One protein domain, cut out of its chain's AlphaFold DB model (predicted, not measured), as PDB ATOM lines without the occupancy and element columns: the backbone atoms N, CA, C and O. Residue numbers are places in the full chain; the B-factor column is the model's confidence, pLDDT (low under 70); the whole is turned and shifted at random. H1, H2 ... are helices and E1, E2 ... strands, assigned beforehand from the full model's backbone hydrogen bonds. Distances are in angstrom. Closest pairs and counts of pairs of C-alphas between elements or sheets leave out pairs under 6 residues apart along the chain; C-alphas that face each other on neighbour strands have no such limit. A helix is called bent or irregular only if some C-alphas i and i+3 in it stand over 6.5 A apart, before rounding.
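This is residues 53 to 212 of the 540 residues of the protein "Trypsin-like peptidase" of Roseimicrobium gellanilyticum (UniProt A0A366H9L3). The model is elongated, with a strongly twisted, curled sheet of five strands at one end and an up-and-down bundle of H2, H3, H4 and H5 making most of the length. The short helix H1 packs on the sheet, and H2 follows E5 with no residue between them. The printed part has 160 residues with five named helices and five named strands, in the order E1, E2, E3, H1, E4, E5, H2, H3, H4, H5; the sheet's order is E1, E2, E3, E5, E4, mixed. The class is mixed, helices and strands; the whole is compact, with a radius of gyration of the C-alphas of 17.1 A and spans of 54 by 34 by 23 A.

E1, residues 59 to 63, and E2, residues 66 to 71, form a hairpin, with N 61 and O 68 within hydrogen-bond range at 2.9 A. E3, residues 74 to 78, follows in a hairpin with E2, N 69 and O 76 being 2.8 A apart; E1, E2 and E3 are a meander, each strand the antiparallel neighbour of the one before. H1, residues 81 to 88, is on the sheet; its closest C-alphas to E2 are Gly 81 and Val 67, 4.8 A apart. E4, residues 93 to 99, and E5, residues 106 to 114, form a hairpin, with N 96 and O 111 at 2.9 A. E5 bends by 59 degrees at residue 111 and is also the parallel neighbour of E3, with N 107 and O 77 at 3.2 A. H2, residues 115 to 124, is on the face opposite to that of H1. H3, residues 131 to 152, is on the same face as H1 and touches it with residues 150 to 152 alone, the closest C-alphas being Ala 83 and Ile 151, 5.5 A. H3 is irregular: C-alphas 132 and 135 are 7.3 A apart. H4, residues 160 to 180, touches H3 at a shallow tilt of 18 degrees, opposite ways, with C-alphas of Gln 139 and Thr 170 closest at 5.6 A. H5, residues 184 to 211, touches H4 at a shallow tilt of 27 degrees, closest at the C-alphas of Tyr 178 and Lys 187, 5.7 A, and touches H2 at 11 degrees, closest at those of Ser 116 and Asp 196, 5.4 A. H3 and H5 are apart. In H1, H2, H4 and H5 every O i to N i+4 pair is within hydrogen-bond range; in H3, 15 of 18 are.

E1 begins at C-alpha 59, (127.995, 113.132, 80.715). E5 is 22.9 A long, H3 32.5 A, H4 30.5 A and H5 40.6 A. H5 ends at C-alpha 211, (119.778, 98.544, 77.857).

The C-alphas farthest apart, of Gly 103 and Thr 182, are 55.5 A apart. The printed part has no cut, and no link is long. The mean pLDDT of the printed part is 70.5; residues 53 to 59, 87 to 117 and 201 to 212 are among those under 70.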
ATOM      1  N   SER A  53     130.888 126.368  78.443       45.97
ATOM      2  CA  SER A  53     131.520 125.428  77.507       45.97
ATOM      3  C   SER A  53     131.656 124.016  78.091       45.97
ATOM      4  O   SER A  53     131.547 123.046  77.345       45.97
ATOM      5  N   ALA A  54     131.877 123.884  79.405       46.25
ATOM      6  CA  ALA A  54     131.973 122.589  80.088       46.25
ATOM      7  C   ALA A  54     130.603 121.899  80.244       46.25
ATOM      8  O   ALA A  54     130.514 120.680  80.127       46.25
ATOM      9  N   LEU A  55     129.528 122.676  80.424       47.78
ATOM     10  CA  LEU A  55     128.140 122.196  80.466       47.78
ATOM     11  C   LEU A  55     127.690 121.564  79.134       47.78
ATOM     12  O   LEU A  55     126.889 120.634  79.138       47.78
ATOM     13  N   LYS A  56     128.243 122.012  77.997       49.84
ATOM     14  CA  LYS A  56     127.961 121.447  76.662       49.84
ATOM     15  C   LYS A  56     128.587 120.067  76.415       49.84
ATOM     16  O   LYS A  56     128.178 119.398  75.469       49.84
ATOM     17  N   ALA A  57     129.555 119.651  77.233       52.22
ATOM     18  CA  ALA A  57     130.300 118.399  77.077       52.22
ATOM     19  C   ALA A  57     130.054 117.390  78.216       52.22
ATOM     20  O   ALA A  57     130.743 116.375  78.289       52.22
ATOM     21  N   GLY A  58     129.113 117.673  79.123       62.97
ATOM     22  CA  GLY A  58     128.887 116.842  80.302       62.97
ATOM     23  C   GLY A  58     128.227 115.494  79.998       62.97
ATOM     24  O   GLY A  58     127.364 115.380  79.121       62.97
ATOM     25  N   VAL A  59     128.611 114.466  80.753       67.25
ATOM     26  CA  VAL A  59     127.995 113.132  80.715       67.25
ATOM     27  C   VAL A  59     126.901 113.087  81.776       67.25
ATOM     28  O   VAL A  59     127.086 113.578  82.880       67.25
ATOM     29  N   ILE A  60     125.738 112.527  81.441       71.62
ATOM     30  CA  ILE A  60     124.672 112.342  82.435       71.62
ATOM     31  C   ILE A  60     124.874 110.964  83.053       71.62
ATOM     32  O   ILE A  60     124.833 109.978  82.319       71.62
ATOM     33  N   THR A  61     125.103 110.907  84.360       72.62
ATOM     34  CA  THR A  61     125.332 109.675  85.128       72.62
ATOM     35  C   THR A  61     124.349 109.587  86.293       72.62
ATOM     36  O   THR A  61     123.664 110.554  86.619       72.62
ATOM     37  N   GLU A  62     124.223 108.413  86.908       76.12
ATOM     38  CA  GLU A  62     123.421 108.230  88.119       76.12
ATOM     39  C   GLU A  62     124.328 107.795  89.266       76.12
ATOM     40  O   GLU A  62     125.081 106.828  89.140       76.12
ATOM     41  N   LYS A  63     124.249 108.500  90.395       76.38
ATOM     42  CA  LYS A  63     125.043 108.217  91.590       76.38
ATOM     43  C   LYS A  63     124.160 108.367  92.817       76.38
ATOM     44  O   LYS A  63     123.581 109.421  93.054       76.38
ATOM     45  N   SER A  64     124.036 107.290  93.592       76.50
ATOM     46  CA  SER A  64     123.243 107.269  94.830       76.50
ATOM     47  C   SER A  64     121.768 107.678  94.649       76.50
ATOM     48  O   SER A  64     121.177 108.258  95.556       76.50
ATOM     49  N   GLY A  65     121.169 107.369  93.491       71.75
ATOM     50  CA  GLY A  65     119.774 107.698  93.167       71.75
ATOM     51  C   GLY A  65     119.544 109.136  92.687       71.75
ATOM     52  O   GLY A  65     118.409 109.506  92.391       71.75
ATOM     53  N   GLU A  66     120.599 109.947  92.577       74.62
ATOM     54  CA  GLU A  66     120.557 111.248  91.915       74.62
ATOM     55  C   GLU A  66     121.148 111.141  90.509       74.62
ATOM     56  O   GLU A  66     122.181 110.506  90.296       74.62
ATOM     57  N   VAL A  67     120.502 111.783  89.536       74.31
ATOM     58  CA  VAL A  67     121.053 111.901  88.185       74.31
ATOM     59  C   VAL A  67     121.874 113.182  88.117       74.31
ATOM     60  O   VAL A  67     121.361 114.289  88.324       74.31
ATOM     61  N   LEU A  68     123.159 113.007  87.847       76.81
ATOM     62  CA  LEU A  68     124.169 114.048  87.832       76.81
ATOM     63  C   LEU A  68     124.578 114.349  86.389       76.81
ATOM     64  O   LEU A  68     124.588 113.475  85.526       76.81
ATOM     65  N   LEU A  69     124.928 115.598  86.122       76.00
ATOM     66  CA  LEU A  69     125.690 116.002  84.955       76.00
ATOM     67  C   LEU A  69     127.156 116.113  85.378       76.00
ATOM     68  O   LEU A  69     127.544 117.084  86.026       76.00
ATOM     69  N   GLU A  70     127.952 115.113  85.024       74.44
ATOM     70  CA  GLU A  70     129.396 115.106  85.229       74.44
ATOM     71  C   GLU A  70     130.050 116.000  84.186       74.44
ATOM     72  O   GLU A  70     129.895 115.812  82.977       74.44
ATOM     73  N   THR A  71     130.804 116.986  84.649       73.81
ATOM     74  CA  THR A  71     131.615 117.847  83.789       73.81
ATOM     75  C   THR A  71     133.057 117.829  84.291       73.81
ATOM     76  O   THR A  71     133.292 117.529  85.462       73.81
ATOM     77  N   PRO A  72     134.045 118.267  83.489       70.19
ATOM     78  CA  PRO A  72     135.420 118.437  83.973       70.19
ATOM     79  C   PRO A  72     135.561 119.368  85.194       70.19
ATOM     80  O   PRO A  72     136.625 119.426  85.802       70.19
ATOM     81  N   LYS A  73     134.514 120.132  85.535       66.25
ATOM     82  CA  LYS A  73     134.478 121.083  86.653       66.25
ATOM     83  C   LYS A  73     133.732 120.560  87.887       66.25
ATOM     84  O   LYS A  73     133.625 121.301  88.862       66.25
ATOM     85  N   GLY A  74     133.226 119.329  87.844       74.50
ATOM     86  CA  GLY A  74     132.465 118.697  88.918       74.50
ATOM     87  C   GLY A  74     131.091 118.198  88.473       74.50
ATOM     88  O   GLY A  74     130.675 118.408  87.326       74.50
ATOM     89  N   ASP A  75     130.414 117.548  89.416       75.44
ATOM     90  CA  ASP A  75     129.128 116.884  89.219       75.44
ATOM     91  C   ASP A  75     127.987 117.820  89.639       75.44
ATOM     92  O   ASP A  75     128.030 118.436  90.707       75.44
ATOM     93  N   PHE A  76     126.952 117.919  88.807       77.25
ATOM     94  CA  PHE A  76     125.801 118.790  89.050       77.25
ATOM     95  C   PHE A  76     124.501 117.989  89.108       77.25
ATOM     96  O   PHE A  76     124.161 117.321  88.137       77.25
ATOM     97  N   THR A  77     123.725 118.088  90.189       74.12
ATOM     98  CA  THR A  77     122.421 117.407  90.270       74.12
ATOM     99  C   THR A  77     121.421 118.039  89.296       74.12
ATOM    100  O   THR A  77     121.179 119.253  89.327       74.12
ATOM    101  N   LEU A  78     120.819 117.214  88.434       73.06
ATOM    102  CA  LEU A  78     119.821 117.649  87.457       73.06
ATOM    103  C   LEU A  78     118.412 117.634  88.054       73.06
ATOM    104  O   LEU A  78     117.928 116.611  88.546       73.06
ATOM    105  N   GLN A  79     117.700 118.755  87.934       69.56
ATOM    106  CA  GLN A  79     116.268 118.785  88.232       69.56
ATOM    107  C   GLN A  79     115.512 117.896  87.225       69.56
ATOM    108  O   GLN A  79     115.733 118.009  86.022       69.56
ATOM    109  N   ASN A  80     114.627 117.014  87.708       68.81
ATOM    110  CA  ASN A  80     113.932 115.984  86.909       68.81
ATOM    111  C   ASN A  80     114.870 114.974  86.226       68.81
ATOM    112  O   ASN A  80     114.548 114.399  85.186       68.81
ATOM    113  N   GLY A  81     116.028 114.728  86.834       71.25
ATOM    114  CA  GLY A  81     117.063 113.861  86.298       71.25
ATOM    115  C   GLY A  81     116.604 112.457  85.870       71.25
ATOM    116  O   GLY A  81     117.021 111.985  84.817       71.25
ATOM    117  N   ALA A  82     115.686 111.819  86.605       72.19
ATOM    118  CA  ALA A  82     115.142 110.504  86.238       72.19
ATOM    119  C   ALA A  82     114.318 110.530  84.931       72.19
ATOM    120  O   ALA A  82     114.454 109.643  84.093       72.19
ATOM    121  N   ALA A  83     113.505 111.573  84.729       71.75
ATOM    122  CA  ALA A  83     112.733 111.772  83.500       71.75
ATOM    123  C   ALA A  83     113.651 112.074  82.302       71.75
ATOM    124  O   ALA A  83     113.440 111.556  81.206       71.75
ATOM    125  N   LEU A  84     114.696 112.876  82.532       71.19
ATOM    126  CA  LEU A  84     115.728 113.192  81.542       71.19
ATOM    127  C   LEU A  84     116.548 111.970  81.149       71.19
ATOM    128  O   LEU A  84     116.863 111.821  79.976       71.19
ATOM    129  N   LYS A  85     116.883 111.103  82.107       73.69
ATOM    130  CA  LYS A  85     117.607 109.858  81.851       73.69
ATOM    131  C   LYS A  85     116.801 108.949  80.920       73.69
ATOM    132  O   LYS A  85     117.287 108.633  79.839       73.69
ATOM    133  N   GLN A  86     115.540 108.673  81.262       71.12
ATOM    134  CA  GLN A  86     114.662 107.834  80.439       71.12
ATOM    135  C   GLN A  86     114.446 108.390  79.026       71.12
ATOM    136  O   GLN A  86     114.330 107.616  78.081       71.12
ATOM    137  N   ILE A  87     114.374 109.714  78.850       68.88
ATOM    138  CA  ILE A  87     114.178 110.304  77.518       68.88
ATOM    139  C   ILE A  87     115.498 110.425  76.764       68.88
ATOM    140  O   ILE A  87     115.507 110.174  75.572       68.88
ATOM    141  N   LYS A  88     116.623 110.733  77.419       68.44
ATOM    142  CA  LYS A  88     117.948 110.777  76.777       68.44
ATOM    143  C   LYS A  88     118.392 109.402  76.274       68.44
ATOM    144  O   LYS A  88     119.042 109.312  75.238       68.44
ATOM    145  N   GLU A  89     118.032 108.340  76.993       65.25
ATOM    146  CA  GLU A  89     118.217 106.954  76.541       65.25
ATOM    147  C   GLU A  89     117.392 106.658  75.277       65.25
ATOM    148  O   GLU A  89     117.759 105.791  74.485       65.25
ATOM    149  N   LYS A  90     116.305 107.411  75.054       62.84
ATOM    150  CA  LYS A  90     115.332 107.167  73.983       62.84
ATOM    151  C   LYS A  90     115.351 108.179  72.834       62.84
ATOM    152  O   LYS A  90     114.847 107.884  71.760       62.84
ATOM    153  N   LEU A  91     115.931 109.355  73.033       62.88
ATOM    154  CA  LEU A  91     116.075 110.406  72.038       62.88
ATOM    155  C   LEU A  91     117.341 111.228  72.308       62.88
ATOM    156  O   LEU A  91     117.628 111.589  73.452       62.88
ATOM    157  N   PRO A  92     118.079 111.612  71.260       61.66
ATOM    158  CA  PRO A  92     119.205 112.522  71.386       61.66
ATOM    159  C   PRO A  92     118.706 113.942  71.675       61.66
ATOM    160  O   PRO A  92     118.266 114.685  70.797       61.66
ATOM    161  N   LEU A  93     118.782 114.320  72.950       62.75
ATOM    162  CA  LEU A  93     118.379 115.637  73.432       62.75
ATOM    163  C   LEU A  93     119.557 116.617  73.441       62.75
ATOM    164  O   LEU A  93     120.629 116.318  73.971       62.75
ATOM    165  N   HIS A  94     119.320 117.838  72.963       63.47
ATOM    166  CA  HIS A  94     120.109 119.000  73.367       63.47
ATOM    167  C   HIS A  94     119.480 119.640  74.603       63.47
ATOM    168  O   HIS A  94     118.301 119.982  74.580       63.47
ATOM    169  N   LEU A  95     120.274 119.838  75.660       61.78
ATOM    170  CA  LEU A  95     119.841 120.495  76.894       61.78
ATOM    171  C   LEU A  95     120.440 121.903  76.972       61.78
ATOM    172  O   LEU A  95     121.660 122.064  76.928       61.78
ATOM    173  N   ALA A  96     119.592 122.921  77.108       61.53
ATOM    174  CA  ALA A  96     120.008 124.252  77.538       61.53
ATOM    175  C   ALA A  96     119.915 124.319  79.066       61.53
ATOM    176  O   ALA A  96     118.893 123.949  79.641       61.53
ATOM    177  N   LEU A  97     120.977 124.768  79.729       62.38
ATOM    178  CA  LEU A  97     121.139 124.661  81.178       62.38
ATOM    179  C   LEU A  97     121.262 126.061  81.794       62.38
ATOM    180  O   LEU A  97     122.113 126.834  81.365       62.38
ATOM    181  N   ASP A  98     120.434 126.378  82.793       62.44
ATOM    182  CA  ASP A  98     120.540 127.601  83.601       62.44
ATOM    183  C   ASP A  98     121.121 127.265  84.985       62.44
ATOM    184  O   ASP A  98     120.704 126.310  85.654       62.44
ATOM    185  N   LYS A  99     122.079 128.080  85.441       59.03
ATOM    186  CA  LYS A  99     122.653 127.974  86.788       59.03
ATOM    187  C   LYS A  99     121.698 128.599  87.803       59.03
ATOM    188  O   LYS A  99     121.365 129.775  87.683       59.03
ATOM    189  N   THR A 100     121.314 127.859  88.842       55.16
ATOM    190  CA  THR A 100     120.596 128.442  89.986       55.16
ATOM    191  C   THR A 100     121.558 128.818  91.110       55.16
ATOM    192  O   THR A 100     122.446 128.045  91.465       55.16
ATOM    193  N   SER A 101     121.392 130.015  91.672       46.44
ATOM    194  CA  SER A 101     122.146 130.506  92.828       46.44
ATOM    195  C   SER A 101     121.509 130.013  94.133       46.44
ATOM    196  O   SER A 101     120.529 130.580  94.609       46.44
ATOM    197  N   GLY A 102     122.064 128.950  94.705       47.97
ATOM    198  CA  GLY A 102     121.763 128.447  96.046       47.97
ATOM    199  C   GLY A 102     122.829 127.420  96.419       47.97
ATOM    200  O   GLY A 102     123.341 126.759  95.525       47.97
ATOM    201  N   GLY A 103     123.210 127.303  97.695       43.81
ATOM    202  CA  GLY A 103     124.407 126.579  98.180       43.81
ATOM    203  C   GLY A 103     124.525 125.070  97.876       43.81
ATOM    204  O   GLY A 103     125.395 124.403  98.427       43.81
ATOM    205  N   ARG A 104     123.681 124.517  96.999       53.41
ATOM    206  CA  ARG A 104     123.876 123.246  96.290       53.41
ATOM    207  C   ARG A 104     123.737 123.529  94.795       53.41
ATOM    208  O   ARG A 104     122.737 124.107  94.377       53.41
ATOM    209  N   PHE A 105     124.740 123.157  94.001       54.28
ATOM    210  CA  PHE A 105     124.789 123.434  92.564       54.28
ATOM    211  C   PHE A 105     123.734 122.619  91.793       54.28
ATOM    212  O   PHE A 105     124.046 121.606  91.174       54.28
ATOM    213  N   TYR A 106     122.478 123.058  91.825       50.62
ATOM    214  CA  TYR A 106     121.441 122.539  90.941       50.62
ATOM    215  C   TYR A 106     121.587 123.169  89.556       50.62
ATOM    216  O   TYR A 106     121.817 124.378  89.420       50.62
ATOM    217  N   VAL A 107     121.439 122.344  88.524       58.38
ATOM    218  CA  VAL A 107     121.327 122.807  87.143       58.38
ATOM    219  C   VAL A 107     119.889 122.586  86.691       58.38
ATOM    220  O   VAL A 107     119.391 121.456  86.680       58.38
ATOM    221  N   LYS A 108     119.209 123.677  86.326       59.19
ATOM    222  CA  LYS A 108     117.853 123.622  85.782       59.19
ATOM    223  C   LYS A 108     117.937 123.534  84.263       59.19
ATOM    224  O   LYS A 108     118.557 124.383  83.626       59.19
ATOM    225  N   VAL A 109     117.297 122.527  83.674       57.75
ATOM    226  CA  VAL A 109     117.128 122.467  82.217       57.75
ATOM    227  C   VAL A 109     116.135 123.558  81.811       57.75
ATOM    228  O   VAL A 109     114.976 123.534  82.223       57.75
ATOM    229  N   LYS A 110     116.614 124.554  81.063       50.16
ATOM    230  CA  LYS A 110     115.864 125.737  80.618       50.16
ATOM    231  C   LYS A 110     115.050 125.465  79.358       50.16
ATOM    232  O   LYS A 110     113.918 125.921  79.247       50.16
ATOM    233  N   ASP A 111     115.648 124.755  78.409       50.69
ATOM    234  CA  ASP A 111     115.030 124.391  77.136       50.69
ATOM    235  C   ASP A 111     115.634 123.087  76.626       50.69
ATOM    236  O   ASP A 111     116.747 122.708  77.011       50.69
ATOM    237  N   PHE A 112     114.905 122.411  75.751       59.69
ATOM    238  CA  PHE A 112     115.398 121.218  75.096       59.69
ATOM    239  C   PHE A 112     114.728 120.998  73.749       59.69
ATOM    240  O   PHE A 112     113.573 121.370  73.537       59.69
ATOM    241  N   ASN A 113     115.473 120.371  72.846       58.31
ATOM    242  CA  ASN A 113     114.987 119.946  71.542       58.31
ATOM    243  C   ASN A 113     115.618 118.595  71.197       58.31
ATOM    244  O   ASN A 113     116.751 118.316  71.605       58.31
ATOM    245  N   VAL A 114     114.909 117.799  70.396       64.31
ATOM    246  CA  VAL A 114     115.547 116.751  69.592       64.31
ATOM    247  C   VAL A 114     116.620 117.441  68.750       64.31
ATOM    248  O   VAL A 114     116.354 118.484  68.142       64.31
ATOM    249  N   LYS A 115     117.859 116.956  68.823       67.75
ATOM    250  CA  LYS A 115     119.036 117.717  68.387       67.75
ATOM    251  C   LYS A 115     118.943 118.152  66.917       67.75
ATOM    252  O   LYS A 115     119.164 119.332  66.627       67.75
ATOM    253  N   SER A 116     118.521 117.249  66.042       66.81
ATOM    254  CA  SER A 116     118.254 117.469  64.620       66.81
ATOM    255  C   SER A 116     117.179 118.534  64.382       66.81
ATOM    256  O   SER A 116     117.392 119.478  63.623       66.81
ATOM    257  N   VAL A 117     116.059 118.464  65.104       69.12
ATOM    258  CA  VAL A 117     114.926 119.401  64.991       69.12
ATOM    259  C   VAL A 117     115.306 120.807  65.452       69.12
ATOM    260  O   VAL A 117     114.935 121.794  64.818       69.12
ATOM    261  N   GLY A 118     116.081 120.922  66.533       71.25
ATOM    262  CA  GLY A 118     116.571 122.209  67.026       71.25
ATOM    263  C   GLY A 118     117.543 122.876  66.050       71.25
ATOM    264  O   GLY A 118     117.406 124.065  65.756       71.25
ATOM    265  N   ALA A 119     118.497 122.107  65.515       70.31
ATOM    266  CA  ALA A 119     119.448 122.590  64.515       70.31
ATOM    267  C   ALA A 119     118.744 122.987  63.210       70.31
ATOM    268  O   ALA A 119     119.037 124.040  62.640       70.31
ATOM    269  N   PHE A 120     117.770 122.185  62.780       69.44
ATOM    270  CA  PHE A 120     116.959 122.475  61.610       69.44
ATOM    271  C   PHE A 120     116.110 123.725  61.796       69.44
ATOM    272  O   PHE A 120     116.166 124.611  60.954       69.44
ATOM    273  N   LYS A 121     115.396 123.869  62.917       73.06
ATOM    274  CA  LYS A 121     114.599 125.070  63.201       73.06
ATOM    275  C   LYS A 121     115.449 126.343  63.125       73.06
ATOM    276  O   LYS A 121     115.071 127.287  62.445       73.06
ATOM    277  N   GLN A 122     116.642 126.333  63.723       75.25
ATOM    278  CA  GLN A 122     117.572 127.467  63.651       75.25
ATOM    279  C   GLN A 122     118.095 127.750  62.236       75.25
ATOM    280  O   GLN A 122     118.381 128.904  61.912       75.25
ATOM    281  N   ALA A 123     118.278 126.719  61.410       70.56
ATOM    282  CA  ALA A 123     118.658 126.885  60.009       70.56
ATOM    283  C   ALA A 123     117.493 127.441  59.176       70.56
ATOM    284  O   ALA A 123     117.701 128.290  58.316       70.56
ATOM    285  N   MET A 124     116.274 127.005  59.477       69.69
ATOM    286  CA  MET A 124     115.049 127.356  58.765       69.69
ATOM    287  C   MET A 124     114.548 128.755  59.111       69.69
ATOM    288  O   MET A 124     114.050 129.437  58.229       69.69
ATOM    289  N   ASP A 125     114.741 129.225  60.346       76.06
ATOM    290  CA  ASP A 125     114.445 130.612  60.741       76.06
ATOM    291  C   ASP A 125     115.342 131.631  60.008       76.06
ATOM    292  O   ASP A 125     115.011 132.812  59.920       76.06
ATOM    293  N   LYS A 126     116.486 131.183  59.468       75.75
ATOM    294  CA  LYS A 126     117.403 132.001  58.656       75.75
ATOM    295  C   LYS A 126     117.086 131.961  57.160       75.75
ATOM    296  O   LYS A 126     117.678 132.732  56.408       75.75
ATOM    297  N   LEU A 127     116.212 131.054  56.731       70.94
ATOM    298  CA  LEU A 127     115.796 130.900  55.342       70.94
ATOM    299  C   LEU A 127     114.383 131.469  55.184       70.94
ATOM    300  O   LEU A 127     113.497 131.190  55.989       70.94
ATOM    301  N   ASP A 128     114.154 132.261  54.138       76.81
ATOM    302  CA  ASP A 128     112.804 132.719  53.801       76.81
ATOM    303  C   ASP A 128     112.021 131.559  53.174       76.81
ATOM    304  O   ASP A 128     112.056 131.313  51.969       76.81
ATOM    305  N   MET A 129     111.417 130.741  54.034       73.31
ATOM    306  CA  MET A 129     110.807 129.487  53.614       73.31
ATOM    307  C   MET A 129     109.469 129.720  52.906       73.31
ATOM    308  O   MET A 129     108.595 130.405  53.449       73.31
ATOM    309  N   PRO A 130     109.236 129.063  51.757       77.94
ATOM    310  CA  PRO A 130     107.952 129.120  51.082       77.94
ATOM    311  C   PRO A 130     106.845 128.499  51.945       77.94
ATOM    312  O   PRO A 130     107.065 127.520  52.660       77.94
ATOM    313  N   LYS A 131     105.618 129.019  51.810       77.62
ATOM    314  CA  LYS A 131     104.407 128.514  52.497       77.62
ATOM    315  C   LYS A 131     104.152 127.018  52.288       77.62
ATOM    316  O   LYS A 131     103.513 126.364  53.101       77.62
ATOM    317  N   THR A 132     104.681 126.449  51.207       71.31
ATOM    318  CA  THR A 132     104.627 125.006  50.928       71.31
ATOM    319  C   THR A 132     105.310 124.150  52.000       71.31
ATOM    320  O   THR A 132     105.133 122.937  52.002       71.31
ATOM    321  N   MET A 133     106.063 124.767  52.913       79.81
ATOM    322  CA  MET A 133     106.805 124.114  53.991       79.81
ATOM    323  C   MET A 133     106.170 124.310  55.375       79.81
ATOM    324  O   MET A 133     106.728 123.854  56.374       79.81
ATOM    325  N   ASP A 134     104.994 124.941  55.452       81.69
ATOM    326  CA  ASP A 134     104.293 125.187  56.718       81.69
ATOM    327  C   ASP A 134     103.876 123.883  57.415       81.69
ATOM    328  O   ASP A 134     104.019 123.772  58.630       81.69
ATOM    329  N   ALA A 135     103.494 122.852  56.654       76.12
ATOM    330  CA  ALA A 135     103.201 121.527  57.208       76.12
ATOM    331  C   ALA A 135     104.427 120.893  57.897       76.12
ATOM    332  O   ALA A 135     104.307 120.303  58.967       76.12
ATOM    333  N   LEU A 136     105.631 121.057  57.326       80.38
ATOM    334  CA  LEU A 136     106.859 120.558  57.950       80.38
ATOM    335  C   LEU A 136     107.221 121.358  59.209       80.38
ATOM    336  O   LEU A 136     107.701 120.784  60.188       80.38
ATOM    337  N   ARG A 137     106.990 122.678  59.197       81.50
ATOM    338  CA  ARG A 137     107.173 123.541  60.377       81.50
ATOM    339  C   ARG A 137     106.250 123.131  61.518       81.50
ATOM    340  O   ARG A 137     106.683 123.107  62.665       81.50
ATOM    341  N   GLU A 138     104.998 122.820  61.203       83.38
ATOM    342  CA  GLU A 138     104.021 122.342  62.177       83.38
ATOM    343  C   GLU A 138     104.454 120.998  62.771       83.38
ATOM    344  O   GLU A 138     104.635 120.909  63.981       83.38
ATOM    345  N   GLN A 139     104.795 120.020  61.933       80.12
ATOM    346  CA  GLN A 139     105.290 118.707  62.367       80.12
ATOM    347  C   GLN A 139     106.535 118.797  63.271       80.12
ATOM    348  O   GLN A 139     106.581 118.216  64.356       80.12
ATOM    349  N   THR A 140     107.533 119.603  62.891       78.44
ATOM    350  CA  THR A 140     108.731 119.812  63.730       78.44
ATOM    351  C   THR A 140     108.431 120.554  65.037       78.44
ATOM    352  O   THR A 140     109.076 120.293  66.056       78.44
ATOM    353  N   ARG A 141     107.453 121.470  65.046       83.56
ATOM    354  CA  ARG A 141     106.981 122.141  66.268       83.56
ATOM    355  C   ARG A 141     106.268 121.162  67.197       83.56
ATOM    356  O   ARG A 141     106.491 121.221  68.409       83.56
ATOM    357  N   ASP A 142     105.434 120.293  66.648       82.19
ATOM    358  CA  ASP A 142     104.627 119.348  67.413       82.19
ATOM    359  C   ASP A 142     105.529 118.297  68.077       82.19
ATOM    360  O   ASP A 142     105.448 118.125  69.295       82.19
ATOM    361  N   LEU A 143     106.519 117.756  67.352       79.25
ATOM    362  CA  LEU A 143     107.562 116.888  67.920       79.25
ATOM    363  C   LEU A 143     108.349 117.581  69.048       79.25
ATOM    364  O   LEU A 143     108.599 116.999  70.107       79.25
ATOM    365  N   GLY A 144     108.714 118.853  68.857       78.12
ATOM    366  CA  GLY A 144     109.353 119.649  69.906       78.12
ATOM    367  C   GLY A 144     108.467 119.828  71.146       78.12
ATOM    368  O   GLY A 144     108.970 119.836  72.268       78.12
ATOM    369  N   THR A 145     107.151 119.945  70.961       82.62
ATOM    370  CA  THR A 145     106.172 120.120  72.044       82.62
ATOM    371  C   THR A 145     105.937 118.820  72.807       82.62
ATOM    372  O   THR A 145     105.980 118.821  74.036       82.62
ATOM    373  N   ALA A 146     105.779 117.691  72.117       78.88
ATOM    374  CA  ALA A 146     105.624 116.400  72.781       78.88
ATOM    375  C   ALA A 146     106.877 115.997  73.555       78.88
ATOM    376  O   ALA A 146     106.775 115.489  74.674       78.88
ATOM    377  N   ALA A 147     108.063 116.301  73.016       74.69
ATOM    378  CA  ALA A 147     109.296 116.147  73.768       74.69
ATOM    379  C   ALA A 147     109.202 116.967  75.072       74.69
ATOM    380  O   ALA A 147     109.439 116.406  76.147       74.69
ATOM    381  N   LYS A 148     108.799 118.255  74.981       77.94
ATOM    382  CA  LYS A 148     108.519 119.186  76.108       77.94
ATOM    383  C   LYS A 148     107.670 118.578  77.200       77.94
ATOM    384  O   LYS A 148     108.078 118.562  78.363       77.94
ATOM    385  N   GLU A 149     106.545 118.012  76.825       80.31
ATOM    386  CA  GLU A 149     105.632 117.398  77.776       80.31
ATOM    387  C   GLU A 149     106.190 116.121  78.406       80.31
ATOM    388  O   GLU A 149     105.976 115.886  79.598       80.31
ATOM    389  N   ALA A 150     106.933 115.310  77.649       74.62
ATOM    390  CA  ALA A 150     107.483 114.056  78.145       74.62
ATOM    391  C   ALA A 150     108.500 114.277  79.284       74.62
ATOM    392  O   ALA A 150     108.463 113.556  80.280       74.62
ATOM    393  N   ILE A 151     109.369 115.294  79.203       68.88
ATOM    394  CA  ILE A 151     110.412 115.535  80.230       68.88
ATOM    395  C   ILE A 151     109.838 116.046  81.554       68.88
ATOM    396  O   ILE A 151     110.402 115.783  82.618       68.88
ATOM    397  N   VAL A 152     108.726 116.780  81.513       75.44
ATOM    398  CA  VAL A 152     108.092 117.304  82.733       75.44
ATOM    399  C   VAL A 152     107.339 116.199  83.484       75.44
ATOM    400  O   VAL A 152     107.160 116.290  84.699       75.44
ATOM    401  N   LYS A 153     106.927 115.136  82.784       76.06
ATOM    402  CA  LYS A 153     106.228 113.991  83.371       76.06
ATOM    403  C   LYS A 153     107.214 113.020  84.043       76.06
ATOM    404  O   LYS A 153     108.292 112.760  83.501       76.06
ATOM    405  N   PRO A 154     106.849 112.431  85.198       74.06
ATOM    406  CA  PRO A 154     107.600 111.325  85.781       74.06
ATOM    407  C   PRO A 154     107.753 110.156  84.790       74.06
ATOM    408  O   PRO A 154     106.807 109.898  84.045       74.06
ATOM    409  N   PRO A 155     108.862 109.393  84.846       72.19
ATOM    410  CA  PRO A 155     109.128 108.174  84.071       72.19
ATOM    411  C   PRO A 155     107.920 107.307  83.680       72.19
ATOM    412  O   PRO A 155     107.703 107.002  82.507       72.19
ATOM    413  N   ALA A 156     107.096 106.945  84.666       71.00
ATOM    414  CA  ALA A 156     105.947 106.053  84.503       71.00
ATOM    415  C   ALA A 156     104.754 106.672  83.746       71.00
ATOM    416  O   ALA A 156     103.811 105.965  83.413       71.00
ATOM    417  N   GLN A 157     104.768 107.986  83.514       76.19
ATOM    418  CA  GLN A 157     103.694 108.749  82.866       76.19
ATOM    419  C   GLN A 157     104.115 109.308  81.498       76.19
ATOM    420  O   GLN A 157     103.363 110.063  80.880       76.19
ATOM    421  N   GLN A 158     105.326 108.990  81.036       76.00
ATOM    422  CA  GLN A 158     105.836 109.449  79.748       76.00
ATOM    423  C   GLN A 158     105.236 108.624  78.609       76.00
ATOM    424  O   GLN A 158     105.387 107.402  78.582       76.00
ATOM    425  N   ASP A 159     104.618 109.293  77.636       77.06
ATOM    426  CA  ASP A 159     104.183 108.664  76.387       77.06
ATOM    427  C   ASP A 159     105.344 108.606  75.388       77.06
ATOM    428  O   ASP A 159     105.501 109.429  74.489       77.06
ATOM    429  N   VAL A 160     106.225 107.639  75.612       72.19
ATOM    430  CA  VAL A 160     107.397 107.417  74.762       72.19
ATOM    431  C   VAL A 160     106.992 106.915  73.375       72.19
ATOM    432  O   VAL A 160     107.640 107.272  72.395       72.19
ATOM    433  N   ALA A 161     105.948 106.088  73.291       69.69
ATOM    434  CA  ALA A 161     105.488 105.523  72.026       69.69
ATOM    435  C   ALA A 161     104.955 106.629  71.105       69.69
ATOM    436  O   ALA A 161     105.445 106.764  69.986       69.69
ATOM    437  N   GLY A 162     104.077 107.498  71.619       76.50
ATOM    438  CA  GLY A 162     103.578 108.649  70.867       76.50
ATOM    439  C   GLY A 162     104.691 109.603  70.427       76.50
ATOM    440  O   GLY A 162     104.657 110.135  69.320       76.50
ATOM    441  N   LEU A 163     105.737 109.770  71.244       75.12
ATOM    442  CA  LEU A 163     106.893 110.592  70.881       75.12
ATOM    443  C   LEU A 163     107.722 109.991  69.727       75.12
ATOM    444  O   LEU A 163     108.224 110.731  68.879       75.12
ATOM    445  N   LEU A 164     107.855 108.663  69.668       70.50
ATOM    446  CA  LEU A 164     108.515 107.965  68.557       70.50
ATOM    447  C   LEU A 164     107.675 108.000  67.277       70.50
ATOM    448  O   LEU A 164     108.232 108.147  66.188       70.50
ATOM    449  N   ASP A 165     106.353 107.904  67.392       75.62
ATOM    450  CA  ASP A 165     105.460 108.016  66.240       75.62
ATOM    451  C   ASP A 165     105.547 109.417  65.618       75.62
ATOM    452  O   ASP A 165     105.782 109.539  64.415       75.62
ATOM    453  N   GLN A 166     105.539 110.477  66.432       78.12
ATOM    454  CA  GLN A 166     105.763 111.846  65.946       78.12
ATOM    455  C   GLN A 166     107.148 112.049  65.317       78.12
ATOM    456  O   GLN A 166     107.309 112.816  64.362       78.12
ATOM    457  N   TYR A 167     108.167 111.352  65.825       76.56
ATOM    458  CA  TYR A 167     109.499 111.363  65.227       76.56
ATOM    459  C   TYR A 167     109.490 110.755  63.812       76.56
ATOM    460  O   TYR A 167     110.055 111.334  62.878       76.56
ATOM    461  N   ARG A 168     108.793 109.626  63.619       75.69
ATOM    462  CA  ARG A 168     108.622 108.976  62.307       75.69
ATOM    463  C   ARG A 168     107.810 109.830  61.339       75.69
ATOM    464  O   ARG A 168     108.199 109.962  60.176       75.69
ATOM    465  N   GLU A 169     106.724 110.436  61.812       79.38
ATOM    466  CA  GLU A 169     105.905 111.364  61.024       79.38
ATOM    467  C   GLU A 169     106.736 112.561  60.549       79.38
ATOM    468  O   GLU A 169     106.746 112.873  59.354       79.38
ATOM    469  N   THR A 170     107.540 113.146  61.444       79.38
ATOM    470  CA  THR A 170     108.470 114.229  61.099       79.38
ATOM    471  C   THR A 170     109.460 113.783  60.020       79.38
ATOM    472  O   THR A 170     109.630 114.478  59.020       79.38
ATOM    473  N   ARG A 171     110.077 112.600  60.147       79.62
ATOM    474  CA  ARG A 171     111.001 112.063  59.131       79.62
ATOM    475  C   ARG A 171     110.319 111.860  57.773       79.62
ATOM    476  O   ARG A 171     110.905 112.181  56.737       79.62
ATOM    477  N   SER A 172     109.087 111.354  57.769       75.50
ATOM    478  CA  SER A 172     108.284 111.205  56.550       75.50
ATOM    479  C   SER A 172     108.046 112.560  55.871       75.50
ATOM    480  O   SER A 172     108.343 112.716  54.683       75.50
ATOM    481  N   ALA A 173     107.644 113.574  56.644       78.38
ATOM    482  CA  ALA A 173     107.429 114.933  56.148       78.38
ATOM    483  C   ALA A 173     108.715 115.568  55.583       78.38
ATOM    484  O   ALA A 173     108.675 116.239  54.550       78.38
ATOM    485  N   VAL A 174     109.876 115.326  56.207       78.31
ATOM    486  CA  VAL A 174     111.187 115.788  55.707       78.31
ATOM    487  C   VAL A 174     111.524 115.152  54.363       78.31
ATOM    488  O   VAL A 174     111.940 115.851  53.439       78.31
ATOM    489  N   ASN A 175     111.326 113.837  54.231       73.88
ATOM    490  CA  ASN A 175     111.560 113.125  52.976       73.88
ATOM    491  C   ASN A 175     110.659 113.654  51.857       73.88
ATOM    492  O   ASN A 175     111.129 113.891  50.745       73.88
ATOM    493  N   GLU A 176     109.380 113.877  52.146       77.69
ATOM    494  CA  GLU A 176     108.435 114.436  51.184       77.69
ATOM    495  C   GLU A 176     108.838 115.853  50.748       77.69
ATOM    496  O   GLU A 176     108.911 116.145  49.550       77.69
ATOM    497  N   ALA A 177     109.172 116.717  51.708       79.19
ATOM    498  CA  ALA A 177     109.635 118.072  51.441       79.19
ATOM    499  C   ALA A 177     110.929 118.104  50.613       79.19
ATOM    500  O   ALA A 177     111.069 118.936  49.713       79.19
ATOM    501  N   TYR A 178     111.859 117.182  50.883       83.19
ATOM    502  CA  TYR A 178     113.122 117.056  50.154       83.19
ATOM    503  C   TYR A 178     112.902 116.716  48.676       83.19
ATOM    504  O   TYR A 178     113.590 117.254  47.805       83.19
ATOM    505  N   GLN A 179     111.927 115.850  48.382       80.44
ATOM    506  CA  GLN A 179     111.586 115.474  47.007       80.44
ATOM    507  C   GLN A 179     110.876 116.602  46.252       80.44
ATOM    508  O   GLN A 179     111.115 116.787  45.060       80.44
ATOM    509  N   LYS A 180     110.019 117.367  46.939       81.50
ATOM    510  CA  LYS A 180     109.212 118.440  46.331       81.50
ATOM    511  C   LYS A 180     109.963 119.760  46.159       81.50
ATOM    512  O   LYS A 180     109.589 120.571  45.316       81.50
ATOM    513  N   THR A 181     110.999 119.995  46.958       85.75
ATOM    514  CA  THR A 181     111.765 121.241  46.932       85.75
ATOM    515  C   THR A 181     112.711 121.286  45.732       85.75
ATOM    516  O   THR A 181     113.552 120.404  45.542       85.75
ATOM    517  N   THR A 182     112.612 122.362  44.950       86.81
ATOM    518  CA  THR A 182     113.550 122.697  43.866       86.81
ATOM    519  C   THR A 182     114.617 123.707  44.290       86.81
ATOM    520  O   THR A 182     115.640 123.815  43.620       86.81
ATOM    521  N   ASP A 183     114.415 124.413  45.406       90.38
ATOM    522  CA  ASP A 183     115.393 125.341  45.972       90.38
ATOM    523  C   ASP A 183     116.590 124.581  46.563       90.38
ATOM    524  O   ASP A 183     116.461 123.801  47.510       90.38
ATOM    525  N   THR A 184     117.777 124.815  46.006       87.69
ATOM    526  CA  THR A 184     119.004 124.101  46.376       87.69
ATOM    527  C   THR A 184     119.424 124.339  47.829       87.69
ATOM    528  O   THR A 184     119.942 123.421  48.467       87.69
ATOM    529  N   ALA A 185     119.197 125.538  48.378       83.69
ATOM    530  CA  ALA A 185     119.584 125.868  49.748       83.69
ATOM    531  C   ALA A 185     118.673 125.162  50.759       83.69
ATOM    532  O   ALA A 185     119.164 124.543  51.706       83.69
ATOM    533  N   ILE A 186     117.359 125.177  50.516       85.31
ATOM    534  CA  ILE A 186     116.381 124.448  51.338       85.31
ATOM    535  C   ILE A 186     116.628 122.939  51.234       85.31
ATOM    536  O   ILE A 186     116.661 122.237  52.246       85.31
ATOM    537  N   LYS A 187     116.880 122.431  50.022       86.31
ATOM    538  CA  LYS A 187     117.150 121.009  49.784       86.31
ATOM    539  C   LYS A 187     118.400 120.518  50.517       86.31
ATOM    540  O   LYS A 187     118.378 119.419  51.064       86.31
ATOM    541  N   ALA A 188     119.455 121.333  50.593       83.19
ATOM    542  CA  ALA A 188     120.655 121.014  51.368       83.19
ATOM    543  C   ALA A 188     120.377 120.932  52.881       83.19
ATOM    544  O   ALA A 188     120.872 120.022  53.543       83.19
ATOM    545  N   GLN A 189     119.550 121.831  53.431       83.62
ATOM    546  CA  GLN A 189     119.150 121.751  54.843       83.62
ATOM    547  C   GLN A 189     118.272 120.530  55.127       83.62
ATOM    548  O   GLN A 189     118.449 119.880  56.153       83.62
ATOM    549  N   LEU A 190     117.359 120.183  54.214       80.94
ATOM    550  CA  LEU A 190     116.524 118.986  54.335       80.94
ATOM    551  C   LEU A 190     117.343 117.695  54.233       80.94
ATOM    552  O   LEU A 190     117.084 116.764  54.987       80.94
ATOM    553  N   ALA A 191     118.351 117.646  53.354       77.19
ATOM    554  CA  ALA A 191     119.289 116.524  53.287       77.19
ATOM    555  C   ALA A 191     120.031 116.343  54.615       77.19
ATOM    556  O   ALA A 191     120.089 115.234  55.137       77.19
ATOM    557  N   LYS A 192     120.535 117.445  55.181       81.38
ATOM    558  CA  LYS A 192     121.221 117.426  56.470       81.38
ATOM    559  C   LYS A 192     120.294 116.994  57.606       81.38
ATOM    560  O   LYS A 192     120.670 116.140  58.394       81.38
ATOM    561  N   LEU A 193     119.074 117.528  57.672       78.75
ATOM    562  CA  LEU A 193     118.095 117.108  58.675       78.75
ATOM    563  C   LEU A 193     117.753 115.623  58.535       78.75
ATOM    564  O   LEU A 193     117.618 114.935  59.539       78.75
ATOM    565  N   LYS A 194     117.611 115.126  57.305       77.81
ATOM    566  CA  LYS A 194     117.369 113.707  57.048       77.81
ATOM    567  C   LYS A 194     118.517 112.846  57.581       77.81
ATOM    568  O   LYS A 194     118.250 111.874  58.279       77.81
ATOM    569  N   GLU A 195     119.762 113.212  57.275       73.75
ATOM    570  CA  GLU A 195     120.957 112.529  57.785       73.75
ATOM    571  C   GLU A 195     121.013 112.576  59.317       73.75
ATOM    572  O   GLU A 195     121.189 111.542  59.958       73.75
ATOM    573  N   ASP A 196     120.783 113.750  59.911       74.62
ATOM    574  CA  ASP A 196     120.768 113.926  61.361       74.62
ATOM    575  C   ASP A 196     119.681 113.043  62.005       74.62
ATOM    576  O   ASP A 196     119.978 112.312  62.946       74.62
ATOM    577  N   LEU A 197     118.453 113.016  61.468       73.50
ATOM    578  CA  LEU A 197     117.369 112.148  61.957       73.50
ATOM    579  C   LEU A 197     117.712 110.652  61.833       73.50
ATOM    580  O   LEU A 197     117.336 109.854  62.688       73.50
ATOM    581  N   GLU A 198     118.429 110.248  60.786       69.62
ATOM    582  CA  GLU A 198     118.861 108.858  60.604       69.62
ATOM    583  C   GLU A 198     119.964 108.458  61.590       69.62
ATOM    584  O   GLU A 198     119.921 107.367  62.163       69.62
ATOM    585  N   VAL A 199     120.938 109.342  61.826       70.62
ATOM    586  CA  VAL A 199     121.999 109.139  62.825       70.62
ATOM    587  C   VAL A 199     121.407 109.066  64.231       70.62
ATOM    588  O   VAL A 199     121.801 108.220  65.032       70.62
ATOM    589  N   GLU A 200     120.452 109.937  64.530       71.06
ATOM    590  CA  GLU A 200     119.773 110.009  65.819       71.06
ATOM    591  C   GLU A 200     118.908 108.782  66.098       71.06
ATOM    592  O   GLU A 200     118.971 108.216  67.190       71.06
ATOM    593  N   GLU A 201     118.162 108.326  65.096       67.81
ATOM    594  CA  GLU A 201     117.377 107.099  65.164       67.81
ATOM    595  C   GLU A 201     118.283 105.875  65.360       67.81
ATOM    596  O   GLU A 201     118.026 105.030  66.218       67.81
ATOM    597  N   ARG A 202     119.408 105.811  64.635       60.91
ATOM    598  CA  ARG A 202     120.408 104.753  64.816       60.91
ATOM    599  C   ARG A 202     120.992 104.765  66.227       60.91
ATOM    600  O   ARG A 202     121.066 103.714  66.856       60.91
ATOM    601  N   ALA A 203     121.359 105.936  66.747       61.53
ATOM    602  CA  ALA A 203     121.886 106.078  68.103       61.53
ATOM    603  C   ALA A 203     120.856 105.678  69.172       61.53
ATOM    604  O   ALA A 203     121.213 105.036  70.160       61.53
ATOM    605  N   TYR A 204     119.578 106.014  68.969       63.31
ATOM    606  CA  TYR A 204     118.481 105.547  69.817       63.31
ATOM    607  C   TYR A 204     118.422 104.017  69.860       63.31
ATOM    608  O   TYR A 204     118.456 103.416  70.937       63.31
ATOM    609  N   TYR A 205     118.386 103.385  68.690       56.94
ATOM    610  CA  TYR A 205     118.342 101.934  68.575       56.94
ATOM    611  C   TYR A 205     119.594 101.274  69.183       56.94
ATOM    612  O   TYR A 205     119.481 100.278  69.898       56.94
ATOM    613  N   GLU A 206     120.779 101.858  69.007       56.22
ATOM    614  CA  GLU A 206     122.024 101.382  69.621       56.22
ATOM    615  C   GLU A 206     122.039 101.499  71.154       56.22
ATOM    616  O   GLU A 206     122.536 100.592  71.825       56.22
ATOM    617  N   ASN A 207     121.484 102.572  71.728       54.97
ATOM    618  CA  ASN A 207     121.374 102.735  73.181       54.97
ATOM    619  C   ASN A 207     120.341 101.772  73.770       54.97
ATOM    620  O   ASN A 207     120.652 101.027  74.696       54.97
ATOM    621  N   ARG A 208     119.155 101.673  73.156       56.25
ATOM    622  CA  ARG A 208     118.120 100.714  73.566       56.25
ATOM    623  C   ARG A 208     118.618  99.271  73.486       56.25
ATOM    624  O   ARG A 208     118.268  98.450  74.328       56.25
ATOM    625  N   ARG A 209     119.487  98.966  72.519       49.56
ATOM    626  CA  ARG A 209     120.184  97.681  72.410       49.56
ATOM    627  C   ARG A 209     121.143  97.413  73.576       49.56
ATOM    628  O   ARG A 209     121.297  96.252  73.947       49.56
ATOM    629  N   ARG A 210     121.801  98.434  74.138       52.84
ATOM    630  CA  ARG A 210     122.666  98.286  75.328       52.84
ATOM    631  C   ARG A 210     121.851  98.043  76.599       52.84
ATOM    632  O   ARG A 210     122.305  97.286  77.451       52.84
ATOM    633  N   ASP A 211     120.651  98.616  76.676       48.66
ATOM    634  CA  ASP A 211     119.778  98.544  77.857       48.66
ATOM    635  C   ASP A 211     118.776  97.372  77.821       48.66
ATOM    636  O   ASP A 211     118.125  97.063  78.823       48.66
ATOM    637  N   ALA A 212     118.630  96.692  76.679       51.59
ATOM    638  CA  ALA A 212     117.693  95.586  76.499       51.59
ATOM    639  C   ALA A 212     118.133  94.321  77.263       51.59
ATOM    640  O   ALA A 212     118.733  93.407  76.703       51.59
TER     641      ALA A 212